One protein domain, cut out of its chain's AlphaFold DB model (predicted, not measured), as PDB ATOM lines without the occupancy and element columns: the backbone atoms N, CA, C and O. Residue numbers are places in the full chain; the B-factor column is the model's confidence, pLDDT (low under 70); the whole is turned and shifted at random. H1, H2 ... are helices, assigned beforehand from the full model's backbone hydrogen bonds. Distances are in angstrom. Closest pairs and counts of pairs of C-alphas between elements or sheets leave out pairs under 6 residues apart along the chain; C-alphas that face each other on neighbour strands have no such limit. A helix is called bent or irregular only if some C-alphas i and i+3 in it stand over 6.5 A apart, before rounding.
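AT A GLANCE: This is residues 4 to 116 of the 116 residues of an uncharacterized protein of Scytonema tolypothrichoides VB-61278 (UniProt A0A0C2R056). What shape do these helices make? H2 runs through the middle of a helical body: H1 folds against it as a hairpin, H3 packs steeply across it, and H4 and the kinked H5 cover another side. The long H6 runs back along the body past H3 and H1, and makes a loose three-helix bundle with H1 and H2, helices set roughly side by side. How much is there? The 113 printed residues include six named helices, H1 to H6 in chain order, and no named strand; the class is all helix. The whole is compact, with a radius of gyration of the C-alphas of 13.6 A and spans of 39 by 28 by 25 A.

IN THESE COORDINATES: Where does the first half run? H1 is residues 4 to 14, from C-alpha 4 at (-19.636, -39.014, -1.520). H2 is residues 21 to 36, 23.6 A long, and H3 is residues 42 to 51. What follows? H4 is residues 54 to 61, and H5 is residues 68 to 88, 29.1 A long. H5 is irregular, with C-alphas 80 and 83 7.4 A apart, and has a kink of 49 degrees near residue 82. Where is the longest helix? H6, residues 92 to 114, is 33.7 A long and ends at C-alpha 114, (-6.136, -40.820, -6.128).

HOW THE PARTS SIT: What touches the hub, H2? H1 touches it at a shallow tilt of 10 degrees, opposite ways, with the closest C-alphas, Ile 14 and Lys 24, 5.3 A apart. With residues 26 to 33 alone H2 touches H3, at a steep tilt of 61 degrees; the closest C-alphas are Leu 30 and Val 45, 6.3 A. H2 also touches H4, closest C-alphas Val 33 and Phe 60 at 5.6 A, and H5, closest C-alphas Ile 25 and Trp 78 at 6.5 A. Where does H6 touch? With residues 105 to 112 alone it touches H1, closest C-alphas Leu 6 and Val 112 at 6.1 A; with residues 102 to 106 alone it touches H3, closest C-alphas Pro 42 and Ile 102 at 5.9 A. H4 and H6 are apart. How complete are the backbones? Every O i to N i+4 pair is within hydrogen-bond range in H1, H3 and H6, against 11 of 12 in H2, 3 of 4 in H4 and 15 of 17 in H5.

THE WHOLE: How far does it reach? The two C-alphas farthest apart, of Ala 87 and Ala 116, are 40.3 A apart; residues 90 to 96, of which 92 to 96 belong to H6, stand free. Is it continuous? The printed part has no cut, and no link is long. Where is confidence low? Residue 65, residues 87 to 92 and residues 115 to 116 have pLDDT under 70; the mean of the printed part is 87.5.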
ATOM      1  N   GLN A   4     -19.511 -38.734  -2.948       85.38
ATOM      2  CA  GLN A   4     -19.636 -39.014  -1.520       85.38
ATOM      3  C   GLN A   4     -18.276 -38.931  -0.823       85.38
ATOM      4  O   GLN A   4     -18.152 -38.271   0.202       85.38
ATOM      5  N   ASN A   5     -17.227 -39.489  -1.434       88.38
ATOM      6  CA  ASN A   5     -15.874 -39.428  -0.873       88.38
ATOM      7  C   ASN A   5     -15.359 -37.988  -0.739       88.38
ATOM      8  O   ASN A   5     -14.607 -37.685   0.186       88.38
ATOM      9  N   LEU A   6     -15.742 -37.093  -1.659       88.00
ATOM     10  CA  LEU A   6     -15.399 -35.678  -1.558       88.00
ATOM     11  C   LEU A   6     -16.131 -35.009  -0.390       88.00
ATOM     12  O   LEU A   6     -15.491 -34.309   0.394       88.00
ATOM     13  N   VAL A   7     -17.441 -35.236  -0.277       89.69
ATOM     14  CA  VAL A   7     -18.268 -34.699   0.814       89.69
ATOM     15  C   VAL A   7     -17.742 -35.178   2.165       89.69
ATOM     16  O   VAL A   7     -17.460 -34.354   3.030       89.69
ATOM     17  N   ASP A   8     -17.496 -36.478   2.320       91.94
ATOM     18  CA  ASP A   8     -16.994 -37.060   3.568       91.94
ATOM     19  C   ASP A   8     -15.615 -36.501   3.945       91.94
ATOM     20  O   ASP A   8     -15.349 -36.187   5.109       91.94
ATOM     21  N   ALA A   9     -14.727 -36.330   2.960       92.62
ATOM     22  CA  ALA A   9     -13.399 -35.783   3.203       92.62
ATOM     23  C   ALA A   9     -13.443 -34.302   3.610       92.62
ATOM     24  O   ALA A   9     -12.673 -33.891   4.476       92.62
ATOM     25  N   LEU A  10     -14.337 -33.501   3.021       93.19
ATOM     26  CA  LEU A  10     -14.538 -32.104   3.420       93.19
ATOM     27  C   LEU A  10     -15.248 -31.993   4.774       93.19
ATOM     28  O   LEU A  10     -14.889 -31.127   5.572       93.19
ATOM     29  N   GLN A  11     -16.178 -32.896   5.086       93.31
ATOM     30  CA  GLN A  11     -16.829 -32.949   6.392       93.31
ATOM     31  C   GLN A  11     -15.819 -33.257   7.506       93.31
ATOM     32  O   GLN A  11     -15.791 -32.565   8.522       93.31
ATOM     33  N   ALA A  12     -14.895 -34.197   7.280       93.62
ATOM     34  CA  ALA A  12     -13.801 -34.472   8.213       93.62
ATOM     35  C   ALA A  12     -12.900 -33.246   8.453       93.62
ATOM     36  O   ALA A  12     -12.349 -33.068   9.542       93.62
ATOM     37  N   GLU A  13     -12.751 -32.380   7.447       93.81
ATOM     38  CA  GLU A  13     -12.058 -31.106   7.601       93.81
ATOM     39  C   GLU A  13     -12.869 -30.107   8.432       93.81
ATOM     40  O   GLU A  13     -12.302 -29.456   9.313       93.81
ATOM     41  N   ILE A  14     -14.182 -30.009   8.208       92.88
ATOM     42  CA  ILE A  14     -15.102 -29.152   8.976       92.88
ATOM     43  C   ILE A  14     -15.140 -29.553  10.459       92.88
ATOM     44  O   ILE A  14     -15.152 -28.674  11.326       92.88
ATOM     45  N   ASP A  15     -15.104 -30.851  10.759       93.00
ATOM     46  CA  ASP A  15     -15.272 -31.399  12.111       93.00
ATOM     47  C   ASP A  15     -14.033 -31.259  13.012       93.00
ATOM     48  O   ASP A  15     -14.089 -31.582  14.200       93.00
ATOM     49  N   LYS A  16     -12.915 -30.726  12.499       92.44
ATOM     50  CA  LYS A  16     -11.721 -30.456  13.318       92.44
ATOM     51  C   LYS A  16     -12.058 -29.492  14.469       92.44
ATOM     52  O   LYS A  16     -12.552 -28.383  14.246       92.44
ATOM     53  N   GLU A  17     -11.756 -29.921  15.699       81.62
ATOM     54  CA  GLU A  17     -12.177 -29.280  16.959       81.62
ATOM     55  C   GLU A  17     -11.741 -27.806  17.053       81.62
ATOM     56  O   GLU A  17     -12.550 -26.938  17.373       81.62
ATOM     57  N   ASP A  18     -10.509 -27.503  16.639       86.62
ATOM     58  CA  ASP A  18      -9.930 -26.154  16.695       86.62
ATOM     59  C   ASP A  18     -10.186 -25.299  15.440       86.62
ATOM     60  O   ASP A  18      -9.645 -24.192  15.313       86.62
ATOM     61  N   ARG A  19     -10.981 -25.784  14.473       88.25
ATOM     62  CA  ARG A  19     -11.194 -25.035  13.231       88.25
ATOM     63  C   ARG A  19     -12.072 -23.801  13.496       88.25
ATOM     64  O   ARG A  19     -13.173 -23.928  14.037       88.25
ATOM     65  N   PRO A  20     -11.642 -22.593  13.099       88.25
ATOM     66  CA  PRO A  20     -12.452 -21.400  13.284       88.25
ATOM     67  C   PRO A  20     -13.743 -21.433  12.464       88.25
ATOM     68  O   PRO A  20     -13.751 -21.988  11.362       88.25
ATOM     69  N   PRO A  21     -14.797 -20.738  12.925       87.31
ATOM     70  CA  PRO A  21     -16.061 -20.637  12.201       87.31
ATOM     71  C   PRO A  21     -15.896 -20.133  10.764       87.31
ATOM     72  O   PRO A  21     -16.501 -20.679   9.851       87.31
ATOM     73  N   GLU A  22     -15.036 -19.134  10.544       87.69
ATOM     74  CA  GLU A  22     -14.762 -18.597   9.209       87.69
ATOM     75  C   GLU A  22     -14.222 -19.645   8.227       87.69
ATOM     76  O   GLU A  22     -14.632 -19.682   7.068       87.69
ATOM     77  N   GLU A  23     -13.330 -20.516   8.694       91.38
ATOM     78  CA  GLU A  23     -12.749 -21.573   7.872       91.38
ATOM     79  C   GLU A  23     -13.784 -22.677   7.622       91.38
ATOM     80  O   GLU A  23     -13.874 -23.183   6.509       91.38
ATOM     81  N   LYS A  24     -14.630 -22.995   8.613       93.06
ATOM     82  CA  LYS A  24     -15.750 -23.936   8.437       93.06
ATOM     83  C   LYS A  24     -16.744 -23.445   7.384       93.06
ATOM     84  O   LYS A  24     -17.136 -24.222   6.520       93.06
ATOM     85  N   ILE A  25     -17.112 -22.161   7.412       93.19
ATOM     86  CA  ILE A  25     -18.003 -21.560   6.406       93.19
ATOM     87  C   ILE A  25     -17.367 -21.642   5.016       93.19
ATOM     88  O   ILE A  25     -18.039 -22.038   4.069       93.19
ATOM     89  N   PHE A  26     -16.074 -21.321   4.892       94.94
ATOM     90  CA  PHE A  26     -15.365 -21.460   3.620       94.94
ATOM     91  C   PHE A  26     -15.431 -22.889   3.075       94.94
ATOM     92  O   PHE A  26     -15.760 -23.071   1.907       94.94
ATOM     93  N   ILE A  27     -15.139 -23.896   3.905       95.81
ATOM     94  CA  ILE A  27     -15.130 -25.296   3.464       95.81
ATOM     95  C   ILE A  27     -16.539 -25.756   3.072       95.81
ATOM     96  O   ILE A  27     -16.679 -26.415   2.048       95.81
ATOM     97  N   ARG A  28     -17.582 -25.353   3.812       95.00
ATOM     98  CA  ARG A  28     -18.980 -25.640   3.442       95.00
ATOM     99  C   ARG A  28     -19.352 -25.008   2.098       95.00
ATOM    100  O   ARG A  28     -19.873 -25.686   1.228       95.00
ATOM    101  N   LEU A  29     -19.013 -23.738   1.871       95.25
ATOM    102  CA  LEU A  29     -19.254 -23.083   0.576       95.25
ATOM    103  C   LEU A  29     -18.448 -23.721  -0.567       95.25
ATOM    104  O   LEU A  29     -18.925 -23.810  -1.695       95.25
ATOM    105  N   LEU A  30     -17.220 -24.160  -0.286       96.12
ATOM    106  CA  LEU A  30     -16.379 -24.882  -1.237       96.12
ATOM    107  C   LEU A  30     -16.975 -26.241  -1.602       96.12
ATOM    108  O   LEU A  30     -16.912 -26.628  -2.767       96.12
ATOM    109  N   GLN A  31     -17.558 -26.938  -0.629       94.19
ATOM    110  CA  GLN A  31     -18.266 -28.190  -0.845       94.19
ATOM    111  C   GLN A  31     -19.417 -27.997  -1.839       94.19
ATOM    112  O   GLN A  31     -19.442 -28.710  -2.837       94.19
ATOM    113  N   GLU A  32     -20.286 -26.997  -1.651       93.00
ATOM    114  CA  GLU A  32     -21.384 -26.703  -2.595       93.00
ATOM    115  C   GLU A  32     -20.885 -26.468  -4.025       93.00
ATOM    116  O   GLU A  32     -21.433 -26.984  -4.998       93.00
ATOM    117  N   VAL A  33     -19.782 -25.730  -4.172       94.31
ATOM    118  CA  VAL A  33     -19.185 -25.480  -5.489       94.31
ATOM    119  C   VAL A  33     -18.619 -26.764  -6.092       94.31
ATOM    120  O   VAL A  33     -18.847 -27.044  -7.267       94.31
ATOM    121  N   TRP A  34     -17.870 -27.552  -5.322       93.25
ATOM    122  CA  TRP A  34     -17.170 -28.726  -5.844       93.25
ATOM    123  C   TRP A  34     -18.052 -29.950  -6.070       93.25
ATOM    124  O   TRP A  34     -17.669 -30.807  -6.868       93.25
ATOM    125  N   GLN A  35     -19.217 -30.026  -5.425       89.19
ATOM    126  CA  GLN A  35     -20.229 -31.038  -5.735       89.19
ATOM    127  C   GLN A  35     -20.750 -30.900  -7.175       89.19
ATOM    128  O   GLN A  35     -21.045 -31.908  -7.817       89.19
ATOM    129  N   VAL A  36     -20.774 -29.674  -7.705       91.00
ATOM    130  CA  VAL A  36     -21.189 -29.364  -9.081       91.00
ATOM    131  C   VAL A  36     -19.987 -29.268 -10.031       91.00
ATOM    132  O   VAL A  36     -19.975 -29.896 -11.089       91.00
ATOM    133  N   ASP A  37     -18.956 -28.498  -9.663       90.81
ATOM    134  CA  ASP A  37     -17.734 -28.297 -10.447       90.81
ATOM    135  C   ASP A  37     -16.473 -28.324  -9.566       90.81
ATOM    136  O   ASP A  37     -15.971 -27.317  -9.059       90.81
ATOM    137  N   TRP A  38     -15.899 -29.518  -9.444       89.19
ATOM    138  CA  TRP A  38     -14.671 -29.778  -8.688       89.19
ATOM    139  C   TRP A  38     -13.410 -29.089  -9.250       89.19
ATOM    140  O   TRP A  38     -12.359 -29.066  -8.590       89.19
ATOM    141  N   THR A  39     -13.464 -28.555 -10.478       90.81
ATOM    142  CA  THR A  39     -12.304 -27.931 -11.130       90.81
ATOM    143  C   THR A  39     -12.056 -26.506 -10.649       90.81
ATOM    144  O   THR A  39     -10.918 -26.032 -10.721       90.81
ATOM    145  N   VAL A  40     -13.076 -25.855 -10.076       94.50
ATOM    146  CA  VAL A  40     -12.976 -24.501  -9.526       94.50
ATOM    147  C   VAL A  40     -11.859 -24.430  -8.481       94.50
ATOM    148  O   VAL A  40     -11.705 -25.313  -7.632       94.50
ATOM    149  N   ALA A  41     -11.032 -23.387  -8.539       95.00
ATOM    150  CA  ALA A  41      -9.952 -23.217  -7.580       95.00
ATOM    151  C   ALA A  41     -10.503 -22.762  -6.213       95.00
ATOM    152  O   ALA A  41     -11.334 -21.853  -6.170       95.00
ATOM    153  N   PRO A  42      -9.994 -23.288  -5.079       95.81
ATOM    154  CA  PRO A  42     -10.438 -22.833  -3.757       95.81
ATOM    155  C   PRO A  42     -10.210 -21.333  -3.532       95.81
ATOM    156  O   PRO A  42     -10.965 -20.686  -2.811       95.81
ATOM    157  N   TYR A  43      -9.184 -20.762  -4.170       94.25
ATOM    158  CA  TYR A  43      -8.906 -19.327  -4.119       94.25
ATOM    159  C   TYR A  43     -10.031 -18.480  -4.740       94.25
ATOM    160  O   TYR A  43     -10.365 -17.417  -4.214       94.25
ATOM    161  N   ASP A  44     -10.645 -18.955  -5.828       95.38
ATOM    162  CA  ASP A  44     -11.759 -18.254  -6.470       95.38
ATOM    163  C   ASP A  44     -12.985 -18.269  -5.556       95.38
ATOM    164  O   ASP A  44     -13.590 -17.226  -5.310       95.38
ATOM    165  N   VAL A  45     -13.289 -19.427  -4.963       96.06
ATOM    166  CA  VAL A  45     -14.363 -19.587  -3.970       96.06
ATOM    167  C   VAL A  45     -14.139 -18.671  -2.767       96.06
ATOM    168  O   VAL A  45     -15.048 -17.950  -2.357       96.06
ATOM    169  N   TRP A  46     -12.912 -18.627  -2.238       93.69
ATOM    170  CA  TRP A  46     -12.550 -17.736  -1.136       93.69
ATOM    171  C   TRP A  46     -12.797 -16.269  -1.500       93.69
ATOM    172  O   TRP A  46     -13.362 -15.510  -0.714       93.69
ATOM    173  N   THR A  47     -12.408 -15.873  -2.714       92.44
ATOM    174  CA  THR A  47     -12.587 -14.505  -3.213       92.44
ATOM    175  C   THR A  47     -14.073 -14.139  -3.265       92.44
ATOM    176  O   THR A  47     -14.472 -13.106  -2.730       92.44
ATOM    177  N   ARG A  48     -14.923 -15.031  -3.787       95.38
ATOM    178  CA  ARG A  48     -16.386 -14.853  -3.803       95.38
ATOM    179  C   ARG A  48     -16.987 -14.781  -2.400       95.38
ATOM    180  O   ARG A  48     -17.874 -13.961  -2.151       95.38
ATOM    181  N   MET A  49     -16.468 -15.577  -1.466       92.62
ATOM    182  CA  MET A  49     -16.877 -15.553  -0.061       92.62
ATOM    183  C   MET A  49     -16.558 -14.204   0.611       92.62
ATOM    184  O   MET A  49     -17.393 -13.639   1.319       92.62
ATOM    185  N   ILE A  50     -15.365 -13.641   0.409       90.19
ATOM    186  CA  ILE A  50     -15.013 -12.351   1.031       90.19
ATOM    187  C   ILE A  50     -15.688 -11.157   0.343       90.19
ATOM    188  O   ILE A  50     -15.930 -10.132   0.991       90.19
ATOM    189  N   GLU A  51     -16.015 -11.290  -0.946       91.06
ATOM    190  CA  GLU A  51     -16.771 -10.310  -1.734       91.06
ATOM    191  C   GLU A  51     -18.268 -10.307  -1.412       91.06
ATOM    192  O   GLU A  51     -18.956  -9.352  -1.776       91.06
ATOM    193  N   TRP A  52     -18.761 -11.300  -0.663       90.56
ATOM    194  CA  TRP A  52     -20.188 -11.469  -0.370       90.56
ATOM    195  C   TRP A  52     -21.023 -11.724  -1.627       90.56
ATOM    196  O   TRP A  52     -22.153 -11.247  -1.732       90.56
ATOM    197  N   ASP A  53     -20.471 -12.475  -2.583       93.75
ATOM    198  CA  ASP A  53     -21.150 -12.828  -3.832       93.75
ATOM    199  C   ASP A  53     -22.172 -13.954  -3.594       93.75
ATOM    200  O   ASP A  53     -22.001 -15.093  -4.015       93.75
ATOM    201  N   VAL A  54     -23.245 -13.648  -2.857       91.94
ATOM    202  CA  VAL A  54     -24.335 -14.596  -2.561       91.94
ATOM    203  C   VAL A  54     -24.925 -15.221  -3.836       91.94
ATOM    204  O   VAL A  54     -25.082 -16.442  -3.868       91.94
ATOM    205  N   PRO A  55     -25.195 -14.460  -4.921       94.12
ATOM    206  CA  PRO A  55     -25.701 -15.043  -6.162       94.12
ATOM    207  C   PRO A  55     -24.762 -16.072  -6.797       94.12
ATOM    208  O   PRO A  55     -25.234 -16.951  -7.512       94.12
ATOM    209  N   TYR A  56     -23.445 -15.974  -6.581       94.75
ATOM    210  CA  TYR A  56     -22.507 -16.994  -7.041       94.75
ATOM    211  C   TYR A  56     -22.784 -18.349  -6.390       94.75
ATOM    212  O   TYR A  56     -22.938 -19.321  -7.123       94.75
ATOM    213  N   PHE A  57     -22.924 -18.402  -5.066       93.75
ATOM    214  CA  PHE A  57     -23.144 -19.654  -4.336       93.75
ATOM    215  C   PHE A  57     -24.544 -20.229  -4.546       93.75
ATOM    216  O   PHE A  57     -24.665 -21.422  -4.805       93.75
ATOM    217  N   LEU A  58     -25.577 -19.378  -4.571       91.50
ATOM    218  CA  LEU A  58     -26.954 -19.813  -4.844       91.50
ATOM    219  C   LEU A  58     -27.104 -20.508  -6.204       91.50
ATOM    220  O   LEU A  58     -27.966 -21.364  -6.365       91.50
ATOM    221  N   ARG A  59     -26.273 -20.155  -7.194       92.00
ATOM    222  CA  ARG A  59     -26.274 -20.849  -8.490       92.00
ATOM    223  C   ARG A  59     -25.765 -22.284  -8.393       92.00
ATOM    224  O   ARG A  59     -26.263 -23.105  -9.145       92.00
ATOM    225  N   PHE A  60     -24.780 -22.562  -7.539       91.56
ATOM    226  CA  PHE A  60     -24.263 -23.921  -7.350       91.56
ATOM    227  C   PHE A  60     -25.225 -24.756  -6.510       91.56
ATOM    228  O   PHE A  60     -25.603 -25.832  -6.947       91.56
ATOM    229  N   MET A  61     -25.704 -24.194  -5.399       90.00
ATOM    230  CA  MET A  61     -26.749 -24.778  -4.548       90.00
ATOM    231  C   MET A  61     -27.984 -25.186  -5.366       90.00
ATOM    232  O   MET A  61     -28.370 -26.342  -5.386       90.00
ATOM    233  N   GLY A  62     -28.520 -24.284  -6.201       86.38
ATOM    234  CA  GLY A  62     -29.676 -24.603  -7.052       86.38
ATOM    235  C   GLY A  62     -29.401 -25.538  -8.240       86.38
ATOM    236  O   GLY A  62     -30.337 -25.885  -8.960       86.38
ATOM    237  N   MET A  63     -28.140 -25.889  -8.511       85.81
ATOM    238  CA  MET A  63     -27.773 -26.928  -9.485       85.81
ATOM    239  C   MET A  63     -27.566 -28.287  -8.822       85.81
ATOM    240  O   MET A  63     -27.540 -29.294  -9.534       85.81
ATOM    241  N   ASP A  64     -27.385 -28.311  -7.505       73.88
ATOM    242  CA  ASP A  64     -27.244 -29.532  -6.741       73.88
ATOM    243  C   ASP A  64     -28.619 -30.066  -6.295       73.88
ATOM    244  O   ASP A  64     -29.574 -29.317  -6.114       73.88
ATOM    245  N   GLU A  65     -28.738 -31.383  -6.128       69.75
ATOM    246  CA  GLU A  65     -29.897 -32.051  -5.509       69.75
ATOM    247  C   GLU A  65     -29.692 -32.159  -3.981       69.75
ATOM    248  O   GLU A  65     -29.897 -33.219  -3.385       69.75
ATOM    249  N   GLY A  66     -29.176 -31.086  -3.372       72.25
ATOM    250  CA  GLY A  66     -28.785 -31.009  -1.966       72.25
ATOM    251  C   GLY A  66     -29.946 -30.788  -0.991       72.25
ATOM    252  O   GLY A  66     -31.125 -30.827  -1.348       72.25
ATOM    253  N   ASP A  67     -29.602 -30.589   0.283       82.56
ATOM    254  CA  ASP A  67     -30.561 -30.269   1.344       82.56
ATOM    255  C   ASP A  67     -30.761 -28.748   1.423       82.56
ATOM    256  O   ASP A  67     -29.952 -28.030   2.022       82.56
ATOM    257  N   GLU A  68     -31.863 -28.273   0.835       84.25
ATOM    258  CA  GLU A  68     -32.219 -26.848   0.760       84.25
ATOM    259  C   GLU A  68     -32.219 -26.154   2.138       84.25
ATOM    260  O   GLU A  68     -31.841 -24.985   2.240       84.25
ATOM    261  N   GLU A  69     -32.597 -26.852   3.219       86.50
ATOM    262  CA  GLU A  69     -32.653 -26.266   4.567       86.50
ATOM    263  C   GLU A  69     -31.240 -26.010   5.114       86.50
ATOM    264  O   GLU A  69     -30.954 -24.951   5.686       86.50
ATOM    265  N   GLN A  70     -30.317 -26.952   4.898       86.25
ATOM    266  CA  GLN A  70     -28.920 -26.798   5.314       86.25
ATOM    267  C   GLN A  70     -28.188 -25.724   4.507       86.25
ATOM    268  O   GLN A  70     -27.347 -25.003   5.062       86.25
ATOM    269  N   GLU A  71     -28.499 -25.615   3.217       88.50
ATOM    270  CA  GLU A  71     -27.973 -24.583   2.325       88.50
ATOM    271  C   GLU A  71     -28.476 -23.193   2.727       88.50
ATOM    272  O   GLU A  71     -27.684 -22.249   2.835       88.50
ATOM    273  N   GLU A  72     -29.770 -23.057   3.039       88.44
ATOM    274  CA  GLU A  72     -30.327 -21.801   3.538       88.44
ATOM    275  C   GLU A  72     -29.655 -21.394   4.856       88.44
ATOM    276  O   GLU A  72     -29.207 -20.248   5.000       88.44
ATOM    277  N   GLN A  73     -29.489 -22.338   5.788       90.56
ATOM    278  CA  GLN A  73     -28.787 -22.082   7.044       90.56
ATOM    279  C   GLN A  73     -27.328 -21.661   6.807       90.56
ATOM    280  O   GLN A  73     -26.848 -20.731   7.455       90.56
ATOM    281  N   LEU A  74     -26.625 -22.279   5.852       92.81
ATOM    282  CA  LEU A  74     -25.257 -21.894   5.489       92.81
ATOM    283  C   LEU A  74     -25.181 -20.440   5.010       92.81
ATOM    284  O   LEU A  74     -24.285 -19.697   5.422       92.81
ATOM    285  N   ILE A  75     -26.121 -20.008   4.165       92.44
ATOM    286  CA  ILE A  75     -26.179 -18.620   3.697       92.44
ATOM    287  C   ILE A  75     -26.464 -17.664   4.859       92.44
ATOM    288  O   ILE A  75     -25.806 -16.624   4.971       92.44
ATOM    289  N   GLN A  76     -27.394 -18.009   5.751       91.12
ATOM    290  CA  GLN A  76     -27.698 -17.196   6.930       91.12
ATOM    291  C   GLN A  76     -26.490 -17.075   7.872       91.12
ATOM    292  O   GLN A  76     -26.133 -15.960   8.264       91.12
ATOM    293  N   ASP A  77     -25.811 -18.186   8.172       90.62
ATOM    294  CA  ASP A  77     -24.600 -18.234   9.001       90.62
ATOM    295  C   ASP A  77     -23.480 -17.382   8.396       90.62
ATOM    296  O   ASP A  77     -22.828 -16.581   9.081       90.62
ATOM    297  N   TRP A  78     -23.276 -17.511   7.083       92.81
ATOM    298  CA  TRP A  78     -22.286 -16.728   6.361       92.81
ATOM    299  C   TRP A  78     -22.611 -15.235   6.444       92.81
ATOM    300  O   TRP A  78     -21.756 -14.456   6.874       92.81
ATOM    301  N   ILE A  79     -23.844 -14.820   6.143       88.31
ATOM    302  CA  ILE A  79     -24.273 -13.415   6.241       88.31
ATOM    303  C   ILE A  79     -24.109 -12.882   7.672       88.31
ATOM    304  O   ILE A  79     -23.596 -11.773   7.856       88.31
ATOM    305  N   ALA A  80     -24.481 -13.662   8.690       88.00
ATOM    306  CA  ALA A  80     -24.339 -13.287  10.095       88.00
ATOM    307  C   ALA A  80     -22.866 -13.102  10.506       88.00
ATOM    308  O   ALA A  80     -22.535 -12.205  11.289       88.00
ATOM    309  N   SER A  81     -21.951 -13.883   9.923       85.81
ATOM    310  CA  SER A  81     -20.509 -13.797  10.192       85.81
ATOM    311  C   SER A  81     -19.823 -12.558   9.587       85.81
ATOM    312  O   SER A  81     -18.669 -12.258   9.911       85.81
ATOM    313  N   ARG A  82     -20.520 -11.776   8.750       83.19
ATOM    314  CA  ARG A  82     -19.948 -10.673   7.953       83.19
ATOM    315  C   ARG A  82     -19.169  -9.635   8.737       83.19
ATOM    316  O   ARG A  82     -18.081  -9.230   8.319       83.19
ATOM    317  N   THR A  83     -19.706  -9.196   9.867       75.62
ATOM    318  CA  THR A  83     -19.052  -8.185  10.709       75.62
ATOM    319  C   THR A  83     -17.765  -8.733  11.328       75.62
ATOM    320  O   THR A  83     -16.761  -8.025  11.395       75.62
ATOM    321  N   GLN A  84     -17.763 -10.012  11.715       76.56
ATOM    322  CA  GLN A  84     -16.608 -10.679  12.317       76.56
ATOM    323  C   GLN A  84     -15.512 -10.946  11.277       76.56
ATOM    324  O   GLN A  84     -14.343 -10.652  11.527       76.56
ATOM    325  N   LEU A  85     -15.892 -11.415  10.086       75.25
ATOM    326  CA  LEU A  85     -14.975 -11.635   8.965       75.25
ATOM    327  C   LEU A  85     -14.303 -10.337   8.508       75.25
ATOM    328  O   LEU A  85     -13.092 -10.305   8.309       75.25
ATOM    329  N   ARG A  86     -15.052  -9.232   8.411       72.81
ATOM    330  CA  ARG A  86     -14.471  -7.920   8.070       72.81
ATOM    331  C   ARG A  86     -13.448  -7.434   9.095       72.81
ATOM    332  O   ARG A  86     -12.458  -6.830   8.700       72.81
ATOM    333  N   ALA A  87     -13.673  -7.695  10.382       68.88
ATOM    334  CA  ALA A  87     -12.738  -7.311  11.437       68.88
ATOM    335  C   ALA A  87     -11.469  -8.185  11.437       68.88
ATOM    336  O   ALA A  87     -10.361  -7.665  11.574       68.88
ATOM    337  N   LYS A  88     -11.619  -9.504  11.243       66.56
ATOM    338  CA  LYS A  88     -10.518 -10.482  11.270       66.56
ATOM    339  C   LYS A  88      -9.669 -10.525   9.992       66.56
ATOM    340  O   LYS A  88      -8.511 -10.924  10.058       66.56
ATOM    341  N   ASN A  89     -10.190 -10.069   8.852       64.50
ATOM    342  CA  ASN A  89      -9.474 -10.036   7.565       64.50
ATOM    343  C   ASN A  89      -8.490  -8.855   7.441       64.50
ATOM    344  O   ASN A  89      -8.314  -8.271   6.369       64.50
ATOM    345  N   THR A  90      -7.839  -8.475   8.542       59.34
ATOM    346  CA  THR A  90      -6.857  -7.388   8.577       59.34
ATOM    347  C   THR A  90      -5.526  -7.916   9.122       59.34
ATOM    348  O   THR A  90      -5.483  -8.588  10.145       59.34
ATOM    349  N   GLY A  91      -4.422  -7.693   8.395       64.88
ATOM    350  CA  GLY A  91      -3.067  -8.102   8.814       64.88
ATOM    351  C   GLY A  91      -2.395  -9.214   7.991       64.88
ATOM    352  O   GLY A  91      -2.876  -9.625   6.938       64.88
ATOM    353  N   GLN A  92      -1.223  -9.659   8.446       66.81
ATOM    354  CA  GLN A  92      -0.383 -10.654   7.762       66.81
ATOM    355  C   GLN A  92      -0.747 -12.099   8.148       66.81
ATOM    356  O   GLN A  92      -0.663 -12.998   7.311       66.81
ATOM    357  N   ASP A  93      -1.221 -12.308   9.378       80.44
ATOM    358  CA  ASP A  93      -1.561 -13.637   9.897       80.44
ATOM    359  C   ASP A  93      -2.779 -14.245   9.197       80.44
ATOM    360  O   ASP A  93      -2.764 -15.427   8.859       80.44
ATOM    361  N   TRP A  94      -3.804 -13.441   8.890       78.62
ATOM    362  CA  TRP A  94      -4.990 -13.944   8.187       78.62
ATOM    363  C   TRP A  94      -4.637 -14.453   6.782       78.62
ATOM    364  O   TRP A  94      -5.097 -15.518   6.383       78.62
ATOM    365  N   ARG A  95      -3.756 -13.745   6.055       79.81
ATOM    366  CA  ARG A  95      -3.320 -14.155   4.709       79.81
ATOM    367  C   ARG A  95      -2.617 -15.505   4.748       79.81
ATOM    368  O   ARG A  95      -2.911 -16.365   3.928       79.81
ATOM    369  N   ARG A  96      -1.726 -15.703   5.726       86.19
ATOM    370  CA  ARG A  96      -1.016 -16.974   5.910       86.19
ATOM    371  C   ARG A  96      -1.984 -18.119   6.206       86.19
ATOM    372  O   ARG A  96      -1.815 -19.198   5.648       86.19
ATOM    373  N   ARG A  97      -2.984 -17.885   7.060       86.94
ATOM    374  CA  ARG A  97      -4.008 -18.888   7.388       86.94
ATOM    375  C   ARG A  97      -4.823 -19.294   6.170       86.94
ATOM    376  O   ARG A  97      -5.012 -20.479   5.943       86.94
ATOM    377  N   VAL A  98      -5.239 -18.325   5.361       86.69
ATOM    378  CA  VAL A  98      -6.009 -18.594   4.142       86.69
ATOM    379  C   VAL A  98      -5.190 -19.366   3.119       86.69
ATOM    380  O   VAL A  98      -5.693 -20.328   2.555       86.69
ATOM    381  N   SER A  99      -3.921 -19.007   2.908       89.44
ATOM    382  CA  SER A  99      -3.044 -19.797   2.037       89.44
ATOM    383  C   SER A  99      -2.907 -21.240   2.530       89.44
ATOM    384  O   SER A  99      -3.088 -22.160   1.743       89.44
ATOM    385  N   ALA A 100      -2.679 -21.441   3.834       92.31
ATOM    386  CA  ALA A 100      -2.587 -22.779   4.416       92.31
ATOM    387  C   ALA A 100      -3.892 -23.578   4.256       92.31
ATOM    388  O   ALA A 100      -3.848 -24.759   3.926       92.31
ATOM    389  N   LEU A 101      -5.043 -22.926   4.434       93.38
ATOM    390  CA  LEU A 101      -6.359 -23.531   4.243       93.38
ATOM    391  C   LEU A 101      -6.601 -23.940   2.786       93.38
ATOM    392  O   LEU A 101      -7.100 -25.029   2.525       93.38
ATOM    393  N   ILE A 102      -6.226 -23.084   1.832       94.44
ATOM    394  CA  ILE A 102      -6.327 -23.377   0.396       94.44
ATOM    395  C   ILE A 102      -5.448 -24.578   0.027       94.44
ATOM    396  O   ILE A 102      -5.887 -25.451  -0.723       94.44
ATOM    397  N   ASP A 103      -4.224 -24.642   0.551       94.56
ATOM    398  CA  ASP A 103      -3.327 -25.778   0.332       94.56
ATOM    399  C   ASP A 103      -3.903 -27.067   0.940       94.56
ATOM    400  O   ASP A 103      -3.896 -28.115   0.291       94.56
ATOM    401  N   GLU A 104      -4.478 -26.988   2.143       93.88
ATOM    402  CA  GLU A 104      -5.131 -28.109   2.826       93.88
ATOM    403  C   GLU A 104      -6.283 -28.697   1.995       93.88
ATOM    404  O   GLU A 104      -6.269 -29.889   1.678       93.88
ATOM    405  N   VAL A 105      -7.239 -27.873   1.556       94.38
ATOM    406  CA  VAL A 105      -8.376 -28.361   0.752       94.38
ATOM    407  C   VAL A 105      -7.943 -28.838  -0.639       94.38
ATOM    408  O   VAL A 105      -8.528 -29.771  -1.192       94.38
ATOM    409  N   ASN A 106      -6.872 -28.272  -1.209       93.19
ATOM    410  CA  ASN A 106      -6.273 -28.795  -2.439       93.19
ATOM    411  C   ASN A 106      -5.685 -30.196  -2.236       93.19
ATOM    412  O   ASN A 106      -5.857 -31.058  -3.101       93.19
ATOM    413  N   HIS A 107      -5.020 -30.446  -1.107       93.00
ATOM    414  CA  HIS A 107      -4.524 -31.778  -0.768       93.00
ATOM    415  C   HIS A 107      -5.660 -32.785  -0.582       93.00
ATOM    416  O   HIS A 107      -5.531 -33.917  -1.051       93.00
ATOM    417  N   VAL A 108      -6.775 -32.376   0.032       91.69
ATOM    418  CA  VAL A 108      -7.992 -33.200   0.116       91.69
ATOM    419  C   VAL A 108      -8.485 -33.567  -1.280       91.69
ATOM    420  O   VAL A 108      -8.621 -34.750  -1.591       91.69
ATOM    421  N   ARG A 109      -8.645 -32.576  -2.164       89.56
ATOM    422  CA  ARG A 109      -9.082 -32.792  -3.552       89.56
ATOM    423  C   ARG A 109      -8.180 -33.763  -4.319       89.56
ATOM    424  O   ARG A 109      -8.674 -34.604  -5.067       89.56
ATOM    425  N   VAL A 110      -6.859 -33.662  -4.150       89.31
ATOM    426  CA  VAL A 110      -5.899 -34.581  -4.790       89.31
ATOM    427  C   VAL A 110      -6.012 -35.994  -4.219       89.31
ATOM    428  O   VAL A 110      -6.006 -36.945  -4.995       89.31
ATOM    429  N   ARG A 111      -6.144 -36.136  -2.896       89.19
ATOM    430  CA  ARG A 111      -6.269 -37.439  -2.229       89.19
ATOM    431  C   ARG A 111      -7.521 -38.181  -2.688       89.19
ATOM    432  O   ARG A 111      -7.412 -39.281  -3.210       89.19
ATOM    433  N   VAL A 112      -8.676 -37.515  -2.639       87.25
ATOM    434  CA  VAL A 112      -9.960 -38.079  -3.094       87.25
ATOM    435  C   VAL A 112      -9.907 -38.500  -4.570       87.25
ATOM    436  O   VAL A 112     -10.560 -39.457  -4.970       87.25
ATOM    437  N   ARG A 113      -9.105 -37.816  -5.400       81.81
ATOM    438  CA  ARG A 113      -8.889 -38.209  -6.801       81.81
ATOM    439  C   ARG A 113      -8.016 -39.456  -6.954       81.81
ATOM    440  O   ARG A 113      -8.190 -40.166  -7.935       81.81
ATOM    441  N   GLN A 114      -7.037 -39.662  -6.078       77.06
ATOM    442  CA  GLN A 114      -6.136 -40.820  -6.128       77.06
ATOM    443  C   GLN A 114      -6.800 -42.092  -5.593       77.06
ATOM    444  O   GLN A 114      -6.430 -43.182  -6.019       77.06
ATOM    445  N   ASP A 115      -7.784 -41.933  -4.707       59.47
ATOM    446  CA  ASP A 115      -8.549 -43.024  -4.101       59.47
ATOM    447  C   ASP A 115      -9.777 -43.457  -4.941       59.47
ATOM    448  O   ASP A 115     -10.508 -44.360  -4.534       59.47
ATOM    449  N   ALA A 116     -10.012 -42.825  -6.103       57.03
ATOM    450  CA  ALA A 116     -11.133 -43.074  -7.023       57.03
ATOM    451  C   ALA A 116     -10.677 -43.700  -8.348       57.03
ATOM    452  O   ALA A 116     -11.432 -44.544  -8.881       57.03
TER     453      ALA A 116